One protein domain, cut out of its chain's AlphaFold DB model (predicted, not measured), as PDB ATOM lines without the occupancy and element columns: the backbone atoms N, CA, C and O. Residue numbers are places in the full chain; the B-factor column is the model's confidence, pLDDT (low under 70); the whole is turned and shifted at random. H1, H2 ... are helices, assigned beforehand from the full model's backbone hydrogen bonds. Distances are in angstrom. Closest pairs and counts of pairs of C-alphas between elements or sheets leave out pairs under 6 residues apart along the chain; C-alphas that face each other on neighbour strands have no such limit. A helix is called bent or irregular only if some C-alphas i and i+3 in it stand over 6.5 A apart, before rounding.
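AT A GLANCE: This is residues 8 to 164 of the 180 residues of an uncharacterized protein of Deltaproteobacteria bacterium (UniProt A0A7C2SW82). Four long helices, H1, H4, H5 and H9, make an up-and-down bundle with H4 in the middle, touching the other three, while short helices gather at one end. There the end of H2 meets the end of H1 to make a corner, H8 packs on the last turns of H5 with H6 along its side, H7 sits out beyond H8, and H3 is near H1. The printed part has 157 residues with nine named helices, H1 to H9 in order, and no named strand; the class is all helix. It is compact, with a radius of gyration of the C-alphas of 16.7 A and spans of 48 by 39 by 30 A.

IN THESE COORDINATES: Find C-alpha 85 at (152.133, 109.261, 126.007); from there H5, residues 85 to 107, runs 33.0 A. H1, residues 8 to 30, begins at C-alpha 8 at (159.689, 94.779, 130.450) and runs 33.1 A. H9, residues 140 to 162, runs 33.7 A to C-alpha 162 at (148.348, 102.349, 131.475). H4, residues 64 to 81, is 25.7 A long. Look for the short helices at H2, residues 38 to 47, H3, 58 to 62, H6, 109 to 115, H7, 118 to 122, and H8, 126 to 135. H2 and H8 are irregular: C-alphas 43 and 46 are 8.1 A apart, and C-alphas 127 and 130 are 7.2 A apart.

HOW THE PARTS SIT: Start at the hub, H5, which touches H9 at a shallow tilt of 13 degrees, opposite ways, closest at the C-alphas of Cys 92 and Ala 150, 5.1 A. H4 and H5 form a helical hairpin, closest at C-alphas 70 and 95, 5.2 A; their tilt of 36 degrees is only just steep. H4 touches H9, the same way at 31 degrees, a shallow tilt, with C-alphas 71 and 149 closest at 4.4 A. H4 also touches H1, opposite ways at a shallow tilt of 26 degrees, with C-alphas 10 and 79 closest at 3.9 A. H1 and H5 are apart. With residues 102 to 106 alone, H5 touches H8 at a steep tilt of 62 degrees; C-alphas 106 and 133 are closest at 4.7 A. H8 touches H6, with C-alphas 113 and 130 closest at 4.9 A, and touches H7 only at the corner, with C-alphas 121 and 127 closest at 4.0 A. With residues 28 to 29 alone, H1 touches H2, about perpendicular at 81 degrees; C-alphas 29 and 47 are closest at 6.8 A. H3 is close to H1 but not clearly touching, with C-alphas 27 and 61 closest at 6.7 A. Every O i to N i+4 pair is within hydrogen-bond range in H1, H5, H6 and H9; the counts are 3 of 6 in H2, 13 of 14 in H4, 4 of 6 in H8, and 0 of 1 in H3 and in H7, each of which has 2 of 2 O i to N i+3 pairs within range.

THE WHOLE: The two C-alphas farthest apart, those of Asp 110 and Arg 164, are 49.7 A apart. The printed part has no cut and no long link. Mean pLDDT of the printed part is 94.6; look to residues 163 to 164 for the values under 70.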
ATOM      1  N   ARG A   8     160.318  95.949 131.068       93.56
ATOM      2  CA  ARG A   8     159.689  94.779 130.450       93.56
ATOM      3  C   ARG A   8     158.801  95.159 129.259       93.56
ATOM      4  O   ARG A   8     158.926  94.567 128.195       93.56
ATOM      5  N   SER A   9     157.954  96.180 129.407       94.31
ATOM      6  CA  SER A   9     157.107  96.684 128.314       94.31
ATOM      7  C   SER A   9     157.949  97.178 127.138       94.31
ATOM      8  O   SER A   9     157.629  96.883 125.995       94.31
ATOM      9  N   ARG A  10     159.052  97.885 127.411       96.12
ATOM     10  CA  ARG A  10     159.981  98.368 126.378       96.12
ATOM     11  C   ARG A  10     160.561  97.233 125.539       96.12
ATOM     12  O   ARG A  10     160.559  97.331 124.316       96.12
ATOM     13  N   ILE A  11     161.001  96.157 126.194       97.12
ATOM     14  CA  ILE A  11     161.515  94.958 125.519       97.12
ATOM     15  C   ILE A  11     160.427  94.342 124.637       97.12
ATOM     16  O   ILE A  11     160.677  94.087 123.464       97.12
ATOM     17  N   TYR A  12     159.208  94.163 125.155       97.44
ATOM     18  CA  TYR A  12     158.122  93.597 124.354       97.44
ATOM     19  C   TYR A  12     157.759  94.454 123.143       97.44
ATOM     20  O   TYR A  12     157.572  93.900 122.067       97.44
ATOM     21  N   LEU A  13     157.707  95.782 123.278       98.19
ATOM     22  CA  LEU A  13     157.442  96.667 122.139       98.19
ATOM     23  C   LEU A  13     158.505  96.496 121.047       98.19
ATOM     24  O   LEU A  13     158.158  96.330 119.881       98.19
ATOM     25  N   ALA A  14     159.785  96.465 121.427       98.31
ATOM     26  CA  ALA A  14     160.867  96.243 120.475       98.31
ATOM     27  C   ALA A  14     160.756  94.871 119.792       98.31
ATOM     28  O   ALA A  14     160.850  94.794 118.571       98.31
ATOM     29  N   LEU A  15     160.491  93.805 120.553       98.38
ATOM     30  CA  LEU A  15     160.344  92.452 120.008       98.38
ATOM     31  C   LEU A  15     159.142  92.320 119.068       98.38
ATOM     32  O   LEU A  15     159.274  91.704 118.016       98.38
ATOM     33  N   ILE A  16     157.997  92.917 119.406       98.38
ATOM     34  CA  ILE A  16     156.809  92.915 118.539       98.38
ATOM     35  C   ILE A  16     157.111  93.651 117.231       98.38
ATOM     36  O   ILE A  16     156.787  93.144 116.160       98.38
ATOM     37  N   GLY A  17     157.762  94.817 117.299       98.50
ATOM     38  CA  GLY A  17     158.145  95.556 116.096       98.50
ATOM     39  C   GLY A  17     159.152  94.791 115.231       98.50
ATOM     40  O   GLY A  17     158.992  94.732 114.018       98.50
ATOM     41  N   ILE A  18     160.145  94.135 115.837       98.56
ATOM     42  CA  ILE A  18     161.104  93.283 115.113       98.56
ATOM     43  C   ILE A  18     160.392  92.093 114.456       98.56
ATOM     44  O   ILE A  18     160.627  91.811 113.284       98.56
ATOM     45  N   ALA A  19     159.494  91.418 115.176       98.31
ATOM     46  CA  ALA A  19     158.719  90.307 114.631       98.31
ATOM     47  C   ALA A  19     157.856  90.744 113.436       98.31
ATOM     48  O   ALA A  19     157.802  90.042 112.429       98.31
ATOM     49  N   ALA A  20     157.240  91.926 113.500       98.06
ATOM     50  CA  ALA A  20     156.471  92.477 112.388       98.06
ATOM     51  C   ALA A  20     157.343  92.798 111.158       98.06
ATOM     52  O   ALA A  20     156.914  92.536 110.036       98.06
ATOM     53  N   LEU A  21     158.589  93.260 111.336       97.19
ATOM     54  CA  LEU A  21     159.532  93.396 110.215       97.19
ATOM     55  C   LEU A  21     159.858  92.044 109.573       97.19
ATOM     56  O   LEU A  21     159.912  91.964 108.349       97.19
ATOM     57  N   PHE A  22     160.023  90.979 110.362       96.62
ATOM     58  CA  PHE A  22     160.230  89.635 109.811       96.62
ATOM     59  C   PHE A  22     159.029  89.139 109.002       96.62
ATOM     60  O   PHE A  22     159.229  88.486 107.983       96.62
ATOM     61  N   VAL A  23     157.798  89.492 109.389       96.38
ATOM     62  CA  VAL A  23     156.608  89.234 108.557       96.38
ATOM     63  C   VAL A  23     156.704  89.982 107.223       96.38
ATOM     64  O   VAL A  23     156.407  89.409 106.180       96.38
ATOM     65  N   GLY A  24     157.180  91.231 107.233       94.75
ATOM     66  CA  GLY A  24     157.446  91.990 106.008       94.75
ATOM     67  C   GLY A  24     158.505  91.332 105.119       94.75
ATOM     68  O   GLY A  24     158.299  91.186 103.918       94.75
ATOM     69  N   VAL A  25     159.615  90.869 105.701       94.12
ATOM     70  CA  VAL A  25     160.651  90.118 104.968       94.12
ATOM     71  C   VAL A  25     160.076  88.832 104.375       94.12
ATOM     72  O   VAL A  25     160.324  88.548 103.208       94.12
ATOM     73  N   LEU A  26     159.273  88.085 105.137       95.25
ATOM     74  CA  LEU A  26     158.627  86.863 104.662       95.25
ATOM     75  C   LEU A  26     157.721  87.130 103.452       95.25
ATOM     76  O   LEU A  26     157.783  86.383 102.480       95.25
ATOM     77  N   LEU A  27     156.938  88.212 103.477       94.94
ATOM     78  CA  LEU A  27     156.144  88.644 102.324       94.94
ATOM     79  C   LEU A  27     157.024  88.856 101.092       94.94
ATOM     80  O   LEU A  27     156.682  88.384 100.012       94.94
ATOM     81  N   TYR A  28     158.163  89.535 101.236       93.62
ATOM     82  CA  TYR A  28     159.059  89.773 100.105       93.62
ATOM     83  C   TYR A  28     159.721  88.496  99.579       93.62
ATOM     84  O   TYR A  28     159.961  88.403  98.381       93.62
ATOM     85  N   LEU A  29     159.993  87.512 100.438       94.25
ATOM     86  CA  LEU A  29     160.602  86.246 100.024       94.25
ATOM     87  C   LEU A  29     159.628  85.320  99.287       94.25
ATOM     88  O   LEU A  29     160.070  84.562  98.425       94.25
ATOM     89  N   VAL A  30     158.339  85.360  99.635       95.31
ATOM     90  CA  VAL A  30     157.324  84.416  99.134       95.31
ATOM     91  C   VAL A  30     156.472  85.022  98.016       95.31
ATOM     92  O   VAL A  30     156.275  84.408  96.970       95.31
ATOM     93  N   ASP A  31     155.976  86.244  98.200       93.50
ATOM     94  CA  ASP A  31     154.943  86.813  97.330       93.50
ATOM     95  C   ASP A  31     155.513  87.709  96.226       93.50
ATOM     96  O   ASP A  31     154.816  87.993  95.250       93.50
ATOM     97  N   ARG A  32     156.765  88.166  96.347       91.38
ATOM     98  CA  ARG A  32     157.380  89.095  95.389       91.38
ATOM     99  C   ARG A  32     158.529  88.444  94.620       91.38
ATOM    100  O   ARG A  32     159.344  87.759  95.234       91.38
ATOM    101  N   PRO A  33     158.648  88.709  93.307       91.06
ATOM    102  CA  PRO A  33     159.823  88.304  92.556       91.06
ATOM    103  C   PRO A  33     161.101  88.881  93.188       91.06
ATOM    104  O   PRO A  33     161.127  90.067  93.550       91.06
ATOM    105  N   PRO A  34     162.193  88.100  93.274       89.62
ATOM    106  CA  PRO A  34     163.449  88.585  93.838       89.62
ATOM    107  C   PRO A  34     163.994  89.789  93.056       89.62
ATOM    108  O   PRO A  34     164.493  90.732  93.660       89.62
ATOM    109  N   GLY A  35     163.812  89.826  91.729       87.50
ATOM    110  CA  GLY A  35     164.248  90.940  90.873       87.50
ATOM    111  C   GLY A  35     163.536  92.279  91.118       87.50
ATOM    112  O   GLY A  35     164.094  93.330  90.798       87.50
ATOM    113  N   ASP A  36     162.350  92.264  91.731       86.44
ATOM    114  CA  ASP A  36     161.586  93.480  92.053       86.44
ATOM    115  C   ASP A  36     161.964  94.060  93.423       86.44
ATOM    116  O   ASP A  36     161.548  95.161  93.791       86.44
ATOM    117  N   THR A  37     162.754  93.325  94.208       87.38
ATOM    118  CA  THR A  37     163.027  93.623  95.613       87.38
ATOM    119  C   THR A  37     164.528  93.665  95.859       87.38
ATOM    120  O   THR A  37     165.187  92.660  96.097       87.38
ATOM    121  N   TYR A  38     165.084  94.877  95.835       90.44
ATOM    122  CA  TYR A  38     166.533  95.101  95.831       90.44
ATOM    123  C   TYR A  38     167.316  94.310  96.894       90.44
ATOM    124  O   TYR A  38     168.337  93.700  96.591       90.44
ATOM    125  N   PHE A  39     166.854  94.306  98.150       87.94
ATOM    126  CA  PHE A  39     167.570  93.612  99.225       87.94
ATOM    127  C   PHE A  39     167.453  92.085  99.120       87.94
ATOM    128  O   PHE A  39     168.379  91.384  99.530       87.94
ATOM    129  N   VAL A  40     166.350  91.568  98.562       89.88
ATOM    130  CA  VAL A  40     166.203  90.135  98.291       89.88
ATOM    131  C   VAL A  40     167.166  89.763  97.182       89.88
ATOM    132  O   VAL A  40     168.051  88.954  97.431       89.88
ATOM    133  N   GLN A  41     167.100  90.437  96.030       91.81
ATOM    134  CA  GLN A  41     168.028  90.213  94.921       91.81
ATOM    135  C   GLN A  41     169.492  90.240  95.375       91.81
ATOM    136  O   GLN A  41     170.286  89.382  95.017       91.81
ATOM    137  N   ARG A  42     169.867  91.232  96.189       90.12
ATOM    138  CA  ARG A  42     171.263  91.420  96.587       90.12
ATOM    139  C   ARG A  42     171.746  90.426  97.642       90.12
ATOM    140  O   ARG A  42     172.938  90.130  97.676       90.12
ATOM    141  N   SER A  43     170.888  89.999  98.569       90.25
ATOM    142  CA  SER A  43     171.344  89.334  99.802       90.25
ATOM    143  C   SER A  43     170.588  88.059 100.169       90.25
ATOM    144  O   SER A  43     171.125  87.246 100.919       90.25
ATOM    145  N   LEU A  44     169.368  87.869  99.668       92.06
ATOM    146  CA  LEU A  44     168.472  86.775 100.061       92.06
ATOM    147  C   LEU A  44     167.864  86.036  98.859       92.06
ATOM    148  O   LEU A  44     166.890  85.316  99.033       92.06
ATOM    149  N   GLU A  45     168.414  86.197  97.654       91.25
ATOM    150  CA  GLU A  45     167.870  85.594  96.430       91.25
ATOM    151  C   GLU A  45     167.761  84.070  96.565       91.25
ATOM    152  O   GLU A  45     166.723  83.496  96.261       91.25
ATOM    153  N   TRP A  46     168.783  83.440  97.151       92.19
ATOM    154  CA  TRP A  46     168.831  82.003  97.450       92.19
ATOM    155  C   TRP A  46     167.759  81.517  98.442       92.19
ATOM    156  O   TRP A  46     167.558  80.313  98.575       92.19
ATOM    157  N   LEU A  47     167.113  82.434  99.168       93.44
ATOM    158  CA  LEU A  47     166.047  82.152 100.131       93.44
ATOM    159  C   LEU A  47     164.658  82.513  99.576       93.44
ATOM    160  O   LEU A  47     163.656  82.300 100.257       93.44
ATOM    161  N   SER A  48     164.575  83.093  98.373       93.44
ATOM    162  CA  SER A  48     163.287  83.394  97.753       93.44
ATOM    163  C   SER A  48     162.558  82.094  97.425       93.44
ATOM    164  O   SER A  48     163.136  81.177  96.854       93.44
ATOM    165  N   LEU A  49     161.283  82.033  97.803       92.81
ATOM    166  CA  LEU A  49     160.371  80.927  97.504       92.81
ATOM    167  C   LEU A  49     159.333  81.342  96.451       92.81
ATOM    168  O   LEU A  49     158.335  80.651  96.235       92.81
ATOM    169  N   HIS A  50     159.529  82.508  95.832       92.12
ATOM    170  CA  HIS A  50     158.603  83.052  94.861       92.12
ATOM    171  C   HIS A  50     158.531  82.153  93.624       92.12
ATOM    172  O   HIS A  50     159.526  81.954  92.934       92.12
ATOM    173  N   GLY A  51     157.338  81.635  93.334       91.38
ATOM    174  CA  GLY A  51     157.100  80.695  92.233       91.38
ATOM    175  C   GLY A  51     157.225  79.220  92.626       91.38
ATOM    176  O   GLY A  51     156.618  78.384  91.959       91.38
ATOM    177  N   ASP A  52     157.907  78.905  93.731       93.31
ATOM    178  CA  ASP A  52     158.023  77.538  94.260       93.31
ATOM    179  C   ASP A  52     156.864  77.173  95.197       93.31
ATOM    180  O   ASP A  52     156.481  76.006  95.312       93.31
ATOM    181  N   VAL A  53     156.279  78.171  95.865       92.81
ATOM    182  CA  VAL A  53     155.108  78.008  96.735       92.81
ATOM    183  C   VAL A  53     153.991  78.988  96.354       92.81
ATOM    184  O   VAL A  53     154.262  80.042  95.771       92.81
ATOM    185  N   PRO A  54     152.718  78.681  96.677       92.19
ATOM    186  CA  PRO A  54     151.627  79.633  96.501       92.19
ATOM    187  C   PRO A  54     151.864  80.923  97.296       92.19
ATOM    188  O   PRO A  54     152.379  80.876  98.414       92.19
ATOM    189  N   ALA A  55     151.427  82.058  96.744       91.69
ATOM    190  CA  ALA A  55     151.478  83.347  97.431       91.69
ATOM    191  C   ALA A  55     150.741  83.272  98.781       91.69
ATOM    192  O   ALA A  55     149.578  82.861  98.839       91.69
ATOM    193  N   LEU A  56     151.418  83.664  99.860       94.06
ATOM    194  CA  LEU A  56     150.923  83.536 101.230       94.06
ATOM    195  C   LEU A  56     149.990  84.692 101.611       94.06
ATOM    196  O   LEU A  56     149.030  84.493 102.356       94.06
ATOM    197  N   PHE A  57     150.264  85.895 101.109       93.19
ATOM    198  CA  PHE A  57     149.516  87.116 101.417       93.19
ATOM    199  C   PHE A  57     148.619  87.558 100.253       93.19
ATOM    200  O   PHE A  57     147.599  88.216 100.474       93.19
ATOM    201  N   GLY A  58     148.974  87.198  99.018       91.31
ATOM    202  CA  GLY A  58     148.211  87.508  97.815       91.31
ATOM    203  C   GLY A  58     147.984  89.011  97.668       91.31
ATOM    204  O   GLY A  58     148.915  89.812  97.757       91.31
ATOM    205  N   THR A  59     146.727  89.419  97.491       89.88
ATOM    206  CA  THR A  59     146.373  90.832  97.289       89.88
ATOM    207  C   THR A  59     146.657  91.713  98.505       89.88
ATOM    208  O   THR A  59     146.959  92.896  98.346       89.88
ATOM    209  N   LEU A  60     146.637  91.156  99.722       90.38
ATOM    210  CA  LEU A  60     147.030  91.899 100.923       90.38
ATOM    211  C   LEU A  60     148.505  92.302 100.868       90.38
ATOM    212  O   LEU A  60     148.877  93.335 101.422       90.38
ATOM    213  N   GLY A  61     149.335  91.540 100.149       88.00
ATOM    214  CA  GLY A  61     150.754  91.826  99.973       88.00
ATOM    215  C   GLY A  61     151.057  93.122  99.210       88.00
ATOM    216  O   GLY A  61     152.211  93.556  99.181       88.00
ATOM    217  N   HIS A  62     150.047  93.760  98.608       90.00
ATOM    218  CA  HIS A  62     150.184  95.080  97.991       90.00
ATOM    219  C   HIS A  62     150.224  96.209  99.017       90.00
ATOM    220  O   HIS A  62     151.059  97.086  98.878       90.00
ATOM    221  N   VAL A  63     149.410  96.129 100.072       93.56
ATOM    222  CA  VAL A  63     149.233  97.213 101.060       93.56
ATOM    223  C   VAL A  63     149.885  96.919 102.412       93.56
ATOM    224  O   VAL A  63     150.091  97.803 103.247       93.56
ATOM    225  N   LEU A  64     150.201  95.646 102.672       94.25
ATOM    226  CA  LEU A  64     150.729  95.199 103.957       94.25
ATOM    227  C   LEU A  64     152.072  95.861 104.330       94.25
ATOM    228  O   LEU A  64     152.210  96.251 105.493       94.25
ATOM    229  N   PRO A  65     153.040  96.061 103.409       93.94
ATOM    230  CA  PRO A  65     154.262  96.802 103.729       93.94
ATOM    231  C   PRO A  65     153.987  98.235 104.212       93.94
ATOM    232  O   PRO A  65     154.606  98.676 105.186       93.94
ATOM    233  N   GLY A  66     153.002  98.921 103.611       95.44
ATOM    234  CA  GLY A  66     152.557 100.256 104.017       95.44
ATOM    235  C   GLY A  66     152.085 100.309 105.473       95.44
ATOM    236  O   GLY A  66     152.380 101.263 106.187       95.44
ATOM    237  N   PHE A  67     151.442  99.249 105.969       98.00
ATOM    238  CA  PHE A  67     151.093  99.110 107.388       98.00
ATOM    239  C   PHE A  67     152.303  98.750 108.262       98.00
ATOM    240  O   PHE A  67     152.530  99.368 109.310       98.00
ATOM    241  N   ILE A  68     153.075  97.734 107.853       98.00
ATOM    242  CA  ILE A  68     154.129  97.120 108.672       98.00
ATOM    243  C   ILE A  68     155.227  98.120 109.021       98.00
ATOM    244  O   ILE A  68     155.683  98.122 110.165       98.00
ATOM    245  N   HIS A  69     155.661  98.969 108.089       97.25
ATOM    246  CA  HIS A  69     156.765  99.899 108.339       97.25
ATOM    247  C   HIS A  69     156.475 100.892 109.478       97.25
ATOM    248  O   HIS A  69     157.167 100.830 110.503       97.25
ATOM    249  N   PRO A  70     155.466 101.782 109.387       98.25
ATOM    250  CA  PRO A  70     155.193 102.736 110.457       98.25
ATOM    251  C   PRO A  70     154.785 102.045 111.756       98.25
ATOM    252  O   PRO A  70     155.135 102.544 112.826       98.25
ATOM    253  N   PHE A  71     154.119 100.887 111.695       98.81
ATOM    254  CA  PHE A  71     153.830 100.080 112.878       98.81
ATOM    255  C   PHE A  71     155.119  99.638 113.591       98.81
ATOM    256  O   PHE A  71     155.346  99.960 114.761       98.81
ATOM    257  N   SER A  72     155.992  98.938 112.870       98.69
ATOM    258  CA  SER A  72     157.187  98.303 113.425       98.69
ATOM    259  C   SER A  72     158.196  99.327 113.923       98.69
ATOM    260  O   SER A  72     158.666  99.235 115.060       98.69
ATOM    261  N   PHE A  73     158.496 100.346 113.112       98.62
ATOM    262  CA  PHE A  73     159.463 101.374 113.486       98.62
ATOM    263  C   PHE A  73     158.987 102.203 114.679       98.62
ATOM    264  O   PHE A  73     159.796 102.532 115.551       98.62
ATOM    265  N   SER A  74     157.681 102.466 114.791       98.75
ATOM    266  CA  SER A  74     157.121 103.150 115.960       98.75
ATOM    267  C   SER A  74     157.289 102.332 117.238       98.75
ATOM    268  O   SER A  74     157.730 102.873 118.254       98.75
ATOM    269  N   LEU A  75     156.995 101.027 117.198       98.75
ATOM    270  CA  LEU A  75     157.146 100.145 118.359       98.75
ATOM    271  C   LEU A  75     158.610  99.971 118.776       98.75
ATOM    272  O   LEU A  75     158.916 100.081 119.965       98.75
ATOM    273  N   ILE A  76     159.519  99.770 117.818       98.69
ATOM    274  CA  ILE A  76     160.962  99.670 118.081       98.69
ATOM    275  C   ILE A  76     161.471 100.972 118.703       98.69
ATOM    276  O   ILE A  76     162.085 100.950 119.770       98.69
ATOM    277  N   THR A  77     161.148 102.118 118.098       98.56
ATOM    278  CA  THR A  77     161.568 103.434 118.603       98.56
ATOM    279  C   THR A  77     161.025 103.687 120.005       98.56
ATOM    280  O   THR A  77     161.763 104.132 120.883       98.56
ATOM    281  N   ALA A  78     159.755 103.363 120.263       97.94
ATOM    282  CA  ALA A  78     159.164 103.502 121.590       97.94
ATOM    283  C   ALA A  78     159.795 102.546 122.618       97.94
ATOM    284  O   ALA A  78     160.044 102.947 123.757       97.94
ATOM    285  N   GLY A  79     160.105 101.307 122.232       97.69
ATOM    286  CA  GLY A  79     160.828 100.357 123.077       97.69
ATOM    287  C   GLY A  79     162.198 100.897 123.495       97.69
ATOM    288  O   GLY A  79     162.541 100.901 124.682       97.69
ATOM    289  N   LEU A  80     162.946 101.456 122.546       97.69
ATOM    290  CA  LEU A  80     164.268 102.028 122.795       97.69
ATOM    291  C   LEU A  80     164.202 103.331 123.603       97.69
ATOM    292  O   LEU A  80     164.876 103.440 124.626       97.69
ATOM    293  N   ALA A  81     163.359 104.286 123.214       96.44
ATOM    294  CA  ALA A  81     163.299 105.615 123.827       96.44
ATOM    295  C   ALA A  81     162.546 105.653 125.170       96.44
ATOM    296  O   ALA A  81     162.768 106.552 125.977       96.44
ATOM    297  N   GLY A  82     161.647 104.697 125.429       94.31
ATOM    298  CA  GLY A  82     160.819 104.684 126.636       94.31
ATOM    299  C   GLY A  82     159.944 105.940 126.805       94.31
ATOM    300  O   GLY A  82     159.983 106.546 127.881       94.31
ATOM    301  N   PRO A  83     159.183 106.370 125.777       94.56
ATOM    302  CA  PRO A  83     158.528 107.672 125.754       94.56
ATOM    303  C   PRO A  83     157.382 107.787 126.769       94.56
ATOM    304  O   PRO A  83     156.855 106.802 127.290       94.56
ATOM    305  N   THR A  84     156.951 109.025 126.998       94.19
ATOM    306  CA  THR A  84     155.647 109.331 127.605       94.19
ATOM    307  C   THR A  84     154.534 109.186 126.564       94.19
ATOM    308  O   THR A  84     154.803 109.014 125.377       94.19
ATOM    309  N   ARG A  85     153.261 109.321 126.961       93.62
ATOM    310  CA  ARG A  85     152.133 109.261 126.007       93.62
ATOM    311  C   ARG A  85     152.240 110.300 124.882       93.62
ATOM    312  O   ARG A  85     151.947 109.985 123.736       93.62
ATOM    313  N   ARG A  86     152.684 111.523 125.199       95.12
ATOM    314  CA  ARG A  86     152.926 112.568 124.188       95.12
ATOM    315  C   ARG A  86     154.088 112.187 123.273       95.12
ATOM    316  O   ARG A  86     153.952 112.285 122.060       95.12
ATOM    317  N   GLY A  87     155.183 111.677 123.842       96.62
ATOM    318  CA  GLY A  87     156.314 111.173 123.057       96.62
ATOM    319  C   GLY A  87     155.926 110.019 122.127       96.62
ATOM    320  O   GLY A  87     156.384 109.973 120.993       96.62
ATOM    321  N   ALA A  88     155.025 109.134 122.559       97.06
ATOM    322  CA  ALA A  88     154.501 108.055 121.725       97.06
ATOM    323  C   ALA A  88     153.735 108.591 120.506       97.06
ATOM    324  O   ALA A  88     153.930 108.088 119.404       97.06
ATOM    325  N   ALA A  89     152.914 109.633 120.685       97.75
ATOM    326  CA  ALA A  89     152.220 110.283 119.572       97.75
ATOM    327  C   ALA A  89     153.216 110.899 118.580       97.75
ATOM    328  O   ALA A  89     153.085 110.687 117.380       97.75
ATOM    329  N   VAL A  90     154.245 111.595 119.080       98.38
ATOM    330  CA  VAL A  90     155.304 112.177 118.238       98.38
ATOM    331  C   VAL A  90     156.039 111.098 117.445       98.38
ATOM    332  O   VAL A  90     156.222 111.264 116.246       98.38
ATOM    333  N   ILE A  91     156.410 109.978 118.074       98.44
ATOM    334  CA  ILE A  91     157.075 108.855 117.397       98.44
ATOM    335  C   ILE A  91     156.195 108.288 116.276       98.44
ATOM    336  O   ILE A  91     156.672 108.125 115.156       98.44
ATOM    337  N   CYS A  92     154.917 108.017 116.557       98.69
ATOM    338  CA  CYS A  92     154.011 107.428 115.569       98.69
ATOM    339  C   CYS A  92     153.743 108.388 114.403       98.69
ATOM    340  O   CYS A  92     153.760 107.970 113.248       98.69
ATOM    341  N   LEU A  93     153.552 109.678 114.695       98.62
ATOM    342  CA  LEU A  93     153.395 110.707 113.668       98.62
ATOM    343  C   LEU A  93     154.664 110.857 112.830       98.62
ATOM    344  O   LEU A  93     154.568 110.915 111.612       98.62
ATOM    345  N   ALA A  94     155.846 110.875 113.450       98.56
ATOM    346  CA  ALA A  94     157.111 110.990 112.731       98.56
ATOM    347  C   ALA A  94     157.294 109.847 111.722       98.56
ATOM    348  O   ALA A  94     157.595 110.102 110.558       98.56
ATOM    349  N   TRP A  95     157.043 108.600 112.135       98.56
ATOM    350  CA  TRP A  95     157.135 107.454 111.229       98.56
ATOM    351  C   TRP A  95     156.040 107.450 110.163       98.56
ATOM    352  O   TRP A  95     156.342 107.149 109.010       98.56
ATOM    353  N   PHE A  96     154.806 107.832 110.499       98.62
ATOM    354  CA  PHE A  96     153.741 108.021 109.510       98.62
ATOM    355  C   PHE A  96     154.134 109.047 108.435       98.62
ATOM    356  O   PHE A  96     154.059 108.748 107.242       98.62
ATOM    357  N   PHE A  97     154.600 110.230 108.846       98.38
ATOM    358  CA  PHE A  97     154.998 111.291 107.924       98.38
ATOM    359  C   PHE A  97     156.190 110.882 107.069       98.38
ATOM    360  O   PHE A  97     156.171 111.117 105.867       98.38
ATOM    361  N   LEU A  98     157.203 110.240 107.653       98.00
ATOM    362  CA  LEU A  98     158.373 109.804 106.900       98.00
ATOM    363  C   LEU A  98     158.000 108.786 105.811       98.00
ATOM    364  O   LEU A  98     158.430 108.937 104.672       98.00
ATOM    365  N   ASN A  99     157.161 107.796 106.132       97.50
ATOM    366  CA  ASN A  99     156.681 106.823 105.142       97.50
ATOM    367  C   ASN A  99     155.807 107.497 104.073       97.50
ATOM    368  O   ASN A  99     156.004 107.259 102.886       97.50
ATOM    369  N   THR A 100     154.932 108.422 104.477       97.75
ATOM    370  CA  THR A 100     154.131 109.229 103.542       97.75
ATOM    371  C   THR A 100     155.011 110.058 102.600       97.75
ATOM    372  O   THR A 100     154.690 110.197 101.426       97.75
ATOM    373  N   LEU A 101     156.134 110.607 103.075       97.06
ATOM    374  CA  LEU A 101     157.074 111.343 102.226       97.06
ATOM    375  C   LEU A 101     157.759 110.434 101.204       97.06
ATOM    376  O   LEU A 101     157.936 110.857 100.063       97.06
ATOM    377  N   PHE A 102     158.118 109.202 101.578       95.88
ATOM    378  CA  PHE A 102     158.643 108.225 100.620       95.88
ATOM    379  C   PHE A 102     157.610 107.879  99.544       95.88
ATOM    380  O   PHE A 102     157.944 107.894  98.361       95.88
ATOM    381  N   GLU A 103     156.359 107.668  99.947       96.56
ATOM    382  CA  GLU A 103     155.235 107.375  99.054       96.56
ATOM    383  C   GLU A 103     154.958 108.537  98.084       96.56
ATOM    384  O   GLU A 103     154.891 108.379  96.864       96.56
ATOM    385  N   LEU A 104     154.914 109.766  98.602       96.75
ATOM    386  CA  LEU A 104     154.819 110.972  97.779       96.75
ATOM    387  C   LEU A 104     156.042 111.152  96.872       96.75
ATOM    388  O   LEU A 104     155.904 111.652  95.757       96.75
ATOM    389  N   GLY A 105     157.224 110.725  97.307       96.38
ATOM    390  CA  GLY A 105     158.419 110.720  96.471       96.38
ATOM    391  C   GLY A 105     158.264 109.842  95.229       96.38
ATOM    392  O   GLY A 105     158.711 110.224  94.152       96.38
ATOM    393  N   GLN A 106     157.564 108.710  95.338       96.06
ATOM    394  CA  GLN A 106     157.232 107.865  94.185       96.06
ATOM    395  C   GLN A 106     156.187 108.528  93.274       96.06
ATOM    396  O   GLN A 106     156.274 108.433  92.049       96.06
ATOM    397  N   LYS A 107     155.241 109.288  93.844       96.62
ATOM    398  CA  LYS A 107     154.290 110.104  93.065       96.62
ATOM    399  C   LYS A 107     154.994 111.173  92.227       96.62
ATOM    400  O   LYS A 107     154.610 111.408  91.083       96.62
ATOM    401  N   TYR A 108     156.021 111.813  92.784       96.50
ATOM    402  CA  TYR A 108     156.816 112.862  92.136       96.50
ATOM    403  C   TYR A 108     158.197 112.352  91.698       96.50
ATOM    404  O   TYR A 108     159.201 113.057  91.834       96.50
ATOM    405  N   LYS A 109     158.236 111.132  91.145       95.38
ATOM    406  CA  LYS A 109     159.457 110.361  90.867       95.38
ATOM    407  C   LYS A 109     160.592 111.136  90.200       95.38
ATOM    408  O   LYS A 109     161.731 110.987  90.622       95.38
ATOM    409  N   ASP A 110     160.312 111.978  89.204       93.94
ATOM    410  CA  ASP A 110     161.362 112.699  88.471       93.94
ATOM    411  C   ASP A 110     162.026 113.776  89.332       93.94
ATOM    412  O   ASP A 110     163.245 113.923  89.321       93.94
ATOM    413  N   ILE A 111     161.232 114.499  90.127       95.31
ATOM    414  CA  ILE A 111     161.748 115.504  91.060       95.31
ATOM    415  C   ILE A 111     162.555 114.798  92.146       95.31
ATOM    416  O   ILE A 111     163.700 115.162  92.401       95.31
ATOM    417  N   THR A 112     161.983 113.769  92.767       94.56
ATOM    418  CA  THR A 112     162.605 113.107  93.914       94.56
ATOM    419  C   THR A 112     163.856 112.322  93.527       94.56
ATOM    420  O   THR A 112     164.847 112.398  94.249       94.56
ATOM    421  N   ALA A 113     163.873 111.647  92.374       93.81
ATOM    422  CA  ALA A 113     165.066 110.972  91.858       93.81
ATOM    423  C   ALA A 113     166.232 111.953  91.647       93.81
ATOM    424  O   ALA A 113     167.362 111.642  92.008       93.81
ATOM    425  N   ASN A 114     165.954 113.166  91.160       94.50
ATOM    426  CA  ASN A 114     166.971 114.205  90.970       94.50
ATOM    427  C   ASN A 114     167.463 114.836  92.287       94.50
ATOM    428  O   ASN A 114     168.502 115.492  92.300       94.50
ATOM    429  N   LEU A 115     166.733 114.651  93.392       96.00
ATOM    430  CA  LEU A 115     167.154 115.079  94.729       96.00
ATOM    431  C   LEU A 115     168.035 114.042  95.435       96.00
ATOM    432  O   LEU A 115     168.618 114.362  96.473       96.00
ATOM    433  N   VAL A 116     168.142 112.815  94.908       95.38
ATOM    434  CA  VAL A 116     168.994 111.777  95.497       95.38
ATOM    435  C   VAL A 116     170.460 112.207  95.374       95.38
ATOM    436  O   VAL A 116     170.960 112.390  94.264       95.38
ATOM    437  N   PRO A 117     171.190 112.370  96.493       96.12
ATOM    438  CA  PRO A 117     172.576 112.808  96.430       96.12
ATOM    439  C   PRO A 117     173.457 111.767  95.737       96.12
ATOM    440  O   PRO A 117     173.448 110.599  96.114       96.12
ATOM    441  N   GLY A 118     174.320 112.184  94.808       95.50
ATOM    442  CA  GLY A 118     175.186 111.251  94.067       95.50
ATOM    443  C   GLY A 118     176.139 110.413  94.939       95.50
ATOM    444  O   GLY A 118     176.617 109.365  94.512       95.50
ATOM    445  N   TRP A 119     176.410 110.820  96.186       96.31
ATOM    446  CA  TRP A 119     177.192 110.003  97.120       96.31
ATOM    447  C   TRP A 119     176.445 108.757  97.620       96.31
ATOM    448  O   TRP A 119     177.111 107.824  98.063       96.31
ATOM    449  N   PHE A 120     175.114 108.693  97.490       96.75
ATOM    450  CA  PHE A 120     174.324 107.501  97.818       96.75
ATOM    451  C   PHE A 120     174.779 106.285  97.005       96.75
ATOM    452  O   PHE A 120     174.856 105.194  97.552       96.75
ATOM    453  N   GLY A 121     175.204 106.480  95.751       93.56
ATOM    454  CA  GLY A 121     175.748 105.409  94.905       93.56
ATOM    455  C   GLY A 121     177.014 104.730  95.451       93.56
ATOM    456  O   GLY A 121     177.430 103.703  94.926       93.56
ATOM    457  N   ARG A 122     177.642 105.291  96.494       94.69
ATOM    458  CA  ARG A 122     178.840 104.743  97.151       94.69
ATOM    459  C   ARG A 122     178.550 104.095  98.505       94.69
ATOM    460  O   ARG A 122     179.473 103.564  99.117       94.69
ATOM    461  N   VAL A 123     177.313 104.160  98.994       94.56
ATOM    462  CA  VAL A 123     176.932 103.632 100.307       94.56
ATOM    463  C   VAL A 123     176.017 102.426 100.113       94.56
ATOM    464  O   VAL A 123     174.953 102.598  99.524       94.56
ATOM    465  N   PRO A 124     176.386 101.234 100.622       90.50
ATOM    466  CA  PRO A 124     175.558 100.039 100.495       90.50
ATOM    467  C   PRO A 124     174.125 100.255 100.994       90.50
ATOM    468  O   PRO A 124     173.910 100.891 102.027       90.50
ATOM    469  N   TYR A 125     173.167  99.684 100.270       89.50
ATOM    470  CA  TYR A 125     171.714  99.870 100.359       89.50
ATOM    471  C   TYR A 125     171.176 101.243  99.925       89.50
ATOM    472  O   TYR A 125     170.024 101.316  99.488       89.50
ATOM    473  N   LEU A 126     171.967 102.318  99.996       93.81
ATOM    474  CA  LEU A 126     171.541 103.648  99.545       93.81
ATOM    475  C   LEU A 126     171.686 103.831  98.031       93.81
ATOM    476  O   LEU A 126     170.990 104.663  97.451       93.81
ATOM    477  N   GLU A 127     172.507 103.027  97.355       94.06
ATOM    478  CA  GLU A 127     172.654 103.083  95.897       94.06
ATOM    479  C   GLU A 127     171.336 102.790  95.162       94.06
ATOM    480  O   GLU A 127     171.150 103.208  94.023       94.06
ATOM    481  N   ASN A 128     170.391 102.118  95.828       94.38
ATOM    482  CA  ASN A 128     169.068 101.818  95.290       94.38
ATOM    483  C   ASN A 128     168.043 102.952  95.484       94.38
ATOM    484  O   ASN A 128     166.930 102.849  94.974       94.38
ATOM    485  N   THR A 129     168.354 104.034  96.208       94.81
ATOM    486  CA  THR A 129     167.359 105.077  96.525       94.81
ATOM    487  C   THR A 129     166.782 105.754  95.279       94.81
ATOM    488  O   THR A 129     165.577 105.985  95.217       94.81
ATOM    489  N   GLU A 130     167.592 106.032  94.254       94.81
ATOM    490  CA  GLU A 130     167.071 106.594  92.998       94.81
ATOM    491  C   GLU A 130     166.139 105.604  92.287       94.81
ATOM    492  O   GLU A 130     165.031 105.957  91.878       94.81
ATOM    493  N   ALA A 131     166.561 104.340  92.186       93.00
ATOM    494  CA  ALA A 131     165.769 103.280  91.574       93.00
ATOM    495  C   ALA A 131     164.445 103.045  92.320       93.00
ATOM    496  O   ALA A 131     163.422 102.844  91.668       93.00
ATOM    497  N   PHE A 132     164.452 103.137  93.653       92.50
ATOM    498  CA  PHE A 132     163.255 103.074  94.491       92.50
ATOM    499  C   PHE A 132     162.223 104.131  94.081       92.50
ATOM    500  O   PHE A 132     161.067 103.787  93.856       92.50
ATOM    501  N   PHE A 133     162.627 105.393  93.910       95.50
ATOM    502  CA  PHE A 133     161.693 106.444  93.494       95.50
ATOM    503  C   PHE A 133     161.256 106.309  92.034       95.50
ATOM    504  O   PHE A 133     160.087 106.523  91.730       95.50
ATOM    505  N   ARG A 134     162.162 105.933  91.123       94.62
ATOM    506  CA  ARG A 134     161.836 105.814  89.691       94.62
ATOM    507  C   ARG A 134     160.899 104.651  89.369       94.62
ATOM    508  O   ARG A 134     160.090 104.778  88.451       94.62
ATOM    509  N   ARG A 135     161.061 103.520  90.062       92.12
ATOM    510  CA  ARG A 135     160.305 102.277  89.820       92.12
ATOM    511  C   ARG A 135     159.129 102.092  90.777       92.12
ATOM    512  O   ARG A 135     158.266 101.271  90.492       92.12
ATOM    513  N   GLY A 136     159.108 102.825  91.889       90.75
ATOM    514  CA  GLY A 136     157.996 102.824  92.830       90.75
ATOM    515  C   GLY A 136     156.699 103.319  92.191       90.75
ATOM    516  O   GLY A 136     156.713 104.115  91.246       90.75
ATOM    517  N   ILE A 137     155.577 102.833  92.709       92.56
ATOM    518  CA  ILE A 137     154.237 103.176  92.244       92.56
ATOM    519  C   ILE A 137     153.498 103.753  93.437       92.56
ATOM    520  O   ILE A 137     153.285 103.046  94.411       92.56
ATOM    521  N   PHE A 138     153.081 105.010  93.314       95.44
ATOM    522  CA  PHE A 138     152.247 105.646  94.322       95.44
ATOM    523  C   PHE A 138     150.886 104.946  94.432       95.44
ATOM    524  O   PHE A 138     150.132 104.927  93.452       95.44
ATOM    525  N   ASP A 139     150.543 104.474  95.628       95.00
ATOM    526  CA  ASP A 139     149.238 103.908  95.961       95.00
ATOM    527  C   ASP A 139     148.588 104.667  97.143       95.00
ATOM    528  O   ASP A 139     149.082 104.657  98.273       95.00
ATOM    529  N   PRO A 140     147.428 105.325  96.946       95.25
ATOM    530  CA  PRO A 140     146.672 105.936  98.043       95.25
ATOM    531  C   PRO A 140     146.306 104.968  99.182       95.25
ATOM    532  O   PRO A 140     146.131 105.403 100.329       95.25
ATOM    533  N   TRP A 141     146.174 103.670  98.895       96.94
ATOM    534  CA  TRP A 141     145.914 102.661  99.919       96.94
ATOM    535  C   TRP A 141     147.097 102.482 100.863       96.94
ATOM    536  O   TRP A 141     146.866 102.250 102.052       96.94
ATOM    537  N   ASP A 142     148.327 102.707 100.400       96.12
ATOM    538  CA  ASP A 142     149.508 102.665 101.258       96.12
ATOM    539  C   ASP A 142     149.482 103.787 102.296       96.12
ATOM    540  O   ASP A 142     149.764 103.536 103.464       96.12
ATOM    541  N   ILE A 143     149.008 104.988 101.953       97.62
ATOM    542  CA  ILE A 143     148.818 106.073 102.935       97.62
ATOM    543  C   ILE A 143     147.810 105.677 104.021       97.62
ATOM    544  O   ILE A 143     148.016 105.940 105.212       97.62
ATOM    545  N   THR A 144     146.721 105.018 103.623       97.69
ATOM    546  CA  THR A 144     145.699 104.538 104.563       97.69
ATOM    547  C   THR A 144     146.262 103.434 105.460       97.69
ATOM    548  O   THR A 144     146.071 103.468 106.680       97.69
ATOM    549  N   ALA A 145     147.012 102.496 104.881       97.88
ATOM    550  CA  ALA A 145     147.696 101.432 105.604       97.88
ATOM    551  C   ALA A 145     148.736 101.997 106.585       97.88
ATOM    552  O   ALA A 145     148.782 101.573 107.741       97.88
ATOM    553  N   MET A 146     149.494 103.019 106.181       98.38
ATOM    554  CA  MET A 146     150.464 103.707 107.031       98.38
ATOM    555  C   MET A 146     149.798 104.385 108.227       98.38
ATOM    556  O   MET A 146     150.281 104.266 109.357       98.38
ATOM    557  N   ALA A 147     148.673 105.073 108.001       98.38
ATOM    558  CA  ALA A 147     147.892 105.690 109.068       98.38
ATOM    559  C   ALA A 147     147.372 104.632 110.053       98.38
ATOM    560  O   ALA A 147     147.504 104.800 111.269       98.38
ATOM    561  N   ALA A 148     146.850 103.512 109.542       98.56
ATOM    562  CA  ALA A 148     146.396 102.393 110.360       98.56
ATOM    563  C   ALA A 148     147.546 101.760 111.168       98.56
ATOM    564  O   ALA A 148     147.378 101.488 112.360       98.56
ATOM    565  N   GLY A 149     148.727 101.584 110.569       98.56
ATOM    566  CA  GLY A 149     149.922 101.058 111.235       98.56
ATOM    567  C   GLY A 149     150.397 101.954 112.375       98.56
ATOM    568  O   GLY A 149     150.594 101.487 113.502       98.56
ATOM    569  N   ALA A 150     150.497 103.261 112.126       98.69
ATOM    570  CA  ALA A 150     150.872 104.245 113.139       98.69
ATOM    571  C   ALA A 150     149.835 104.347 114.272       98.69
ATOM    572  O   ALA A 150     150.204 104.382 115.449       98.69
ATOM    573  N   ALA A 151     148.538 104.344 113.944       98.62
ATOM    574  CA  ALA A 151     147.463 104.363 114.934       98.62
ATOM    575  C   ALA A 151     147.481 103.102 115.811       98.62
ATOM    576  O   ALA A 151     147.394 103.196 117.038       98.62
ATOM    577  N   THR A 152     147.666 101.929 115.202       98.75
ATOM    578  CA  THR A 152     147.760 100.651 115.921       98.75
ATOM    579  C   THR A 152     148.963 100.643 116.862       98.75
ATOM    580  O   THR A 152     148.821 100.307 118.040       98.75
ATOM    581  N   ALA A 153     150.136 101.084 116.396       98.62
ATOM    582  CA  ALA A 153     151.320 101.201 117.245       98.62
ATOM    583  C   ALA A 153     151.080 102.152 118.428       98.62
ATOM    584  O   ALA A 153     151.400 101.809 119.569       98.62
ATOM    585  N   PHE A 154     150.453 103.308 118.190       98.50
ATOM    586  CA  PHE A 154     150.116 104.251 119.253       98.50
ATOM    587  C   PHE A 154     149.203 103.626 120.312       98.50
ATOM    588  O   PHE A 154     149.462 103.790 121.505       98.50
ATOM    589  N   ILE A 155     148.170 102.883 119.901       98.00
ATOM    590  CA  ILE A 155     147.259 102.185 120.819       98.00
ATOM    591  C   ILE A 155     148.034 101.188 121.686       98.00
ATOM    592  O   ILE A 155     147.905 101.222 122.911       98.00
ATOM    593  N   ILE A 156     148.889 100.354 121.087       97.81
ATOM    594  CA  ILE A 156     149.696  99.366 121.822       97.81
ATOM    595  C   ILE A 156     150.621 100.053 122.836       97.81
ATOM    596  O   ILE A 156     150.706  99.631 123.996       97.81
ATOM    597  N   ILE A 157     151.290 101.139 122.440       97.12
ATOM    598  CA  ILE A 157     152.160 101.906 123.341       97.12
ATOM    599  C   ILE A 157     151.332 102.546 124.465       97.12
ATOM    600  O   ILE A 157     151.730 102.488 125.629       97.12
ATOM    601  N   ALA A 158     150.168 103.120 124.153       95.25
ATOM    602  CA  ALA A 158     149.285 103.756 125.127       95.25
ATOM    603  C   ALA A 158     148.750 102.759 126.167       95.25
ATOM    604  O   ALA A 158     148.780 103.059 127.360       95.25
ATOM    605  N   VAL A 159     148.341 101.560 125.749       94.31
ATOM    606  CA  VAL A 159     147.941 100.471 126.658       94.31
ATOM    607  C   VAL A 159     149.123 100.015 127.521       94.31
ATOM    608  O   VAL A 159     148.994  99.796 128.726       94.31
ATOM    609  N   SER A 160     150.321  99.955 126.942       93.50
ATOM    610  CA  SER A 160     151.539  99.606 127.682       93.50
ATOM    611  C   SER A 160     151.924 100.648 128.744       93.50
ATOM    612  O   SER A 160     152.609 100.318 129.715       93.50
ATOM    613  N   LEU A 161     151.483 101.901 128.588       90.88
ATOM    614  CA  LEU A 161     151.663 102.971 129.573       90.88
ATOM    615  C   LEU A 161     150.649 102.888 130.726       90.88
ATOM    616  O   LEU A 161     151.000 103.215 131.864       90.88
ATOM    617  N   THR A 162     149.416 102.440 130.463       82.56
ATOM    618  CA  THR A 162     148.348 102.349 131.475       82.56
ATOM    619  C   THR A 162     148.471 101.125 132.379       82.56
ATOM    620  O   THR A 162     148.053 101.195 133.531       82.56
ATOM    621  N   GLY A 163     149.143 100.050 131.951       66.62
ATOM    622  CA  GLY A 163     149.410  98.860 132.780       66.62
ATOM    623  C   GLY A 163     150.142  99.117 134.115       66.62
ATOM    624  O   GLY A 163     150.243  98.218 134.944       66.62
ATOM    625  N   ARG A 164     150.622 100.346 134.371       59.31
ATOM    626  CA  ARG A 164     151.181 100.791 135.661       59.31
ATOM    627  C   ARG A 164     150.145 101.088 136.751       59.31
ATOM    628  O   ARG A 164     150.526 101.127 137.917       59.31
TER     629      ARG A 164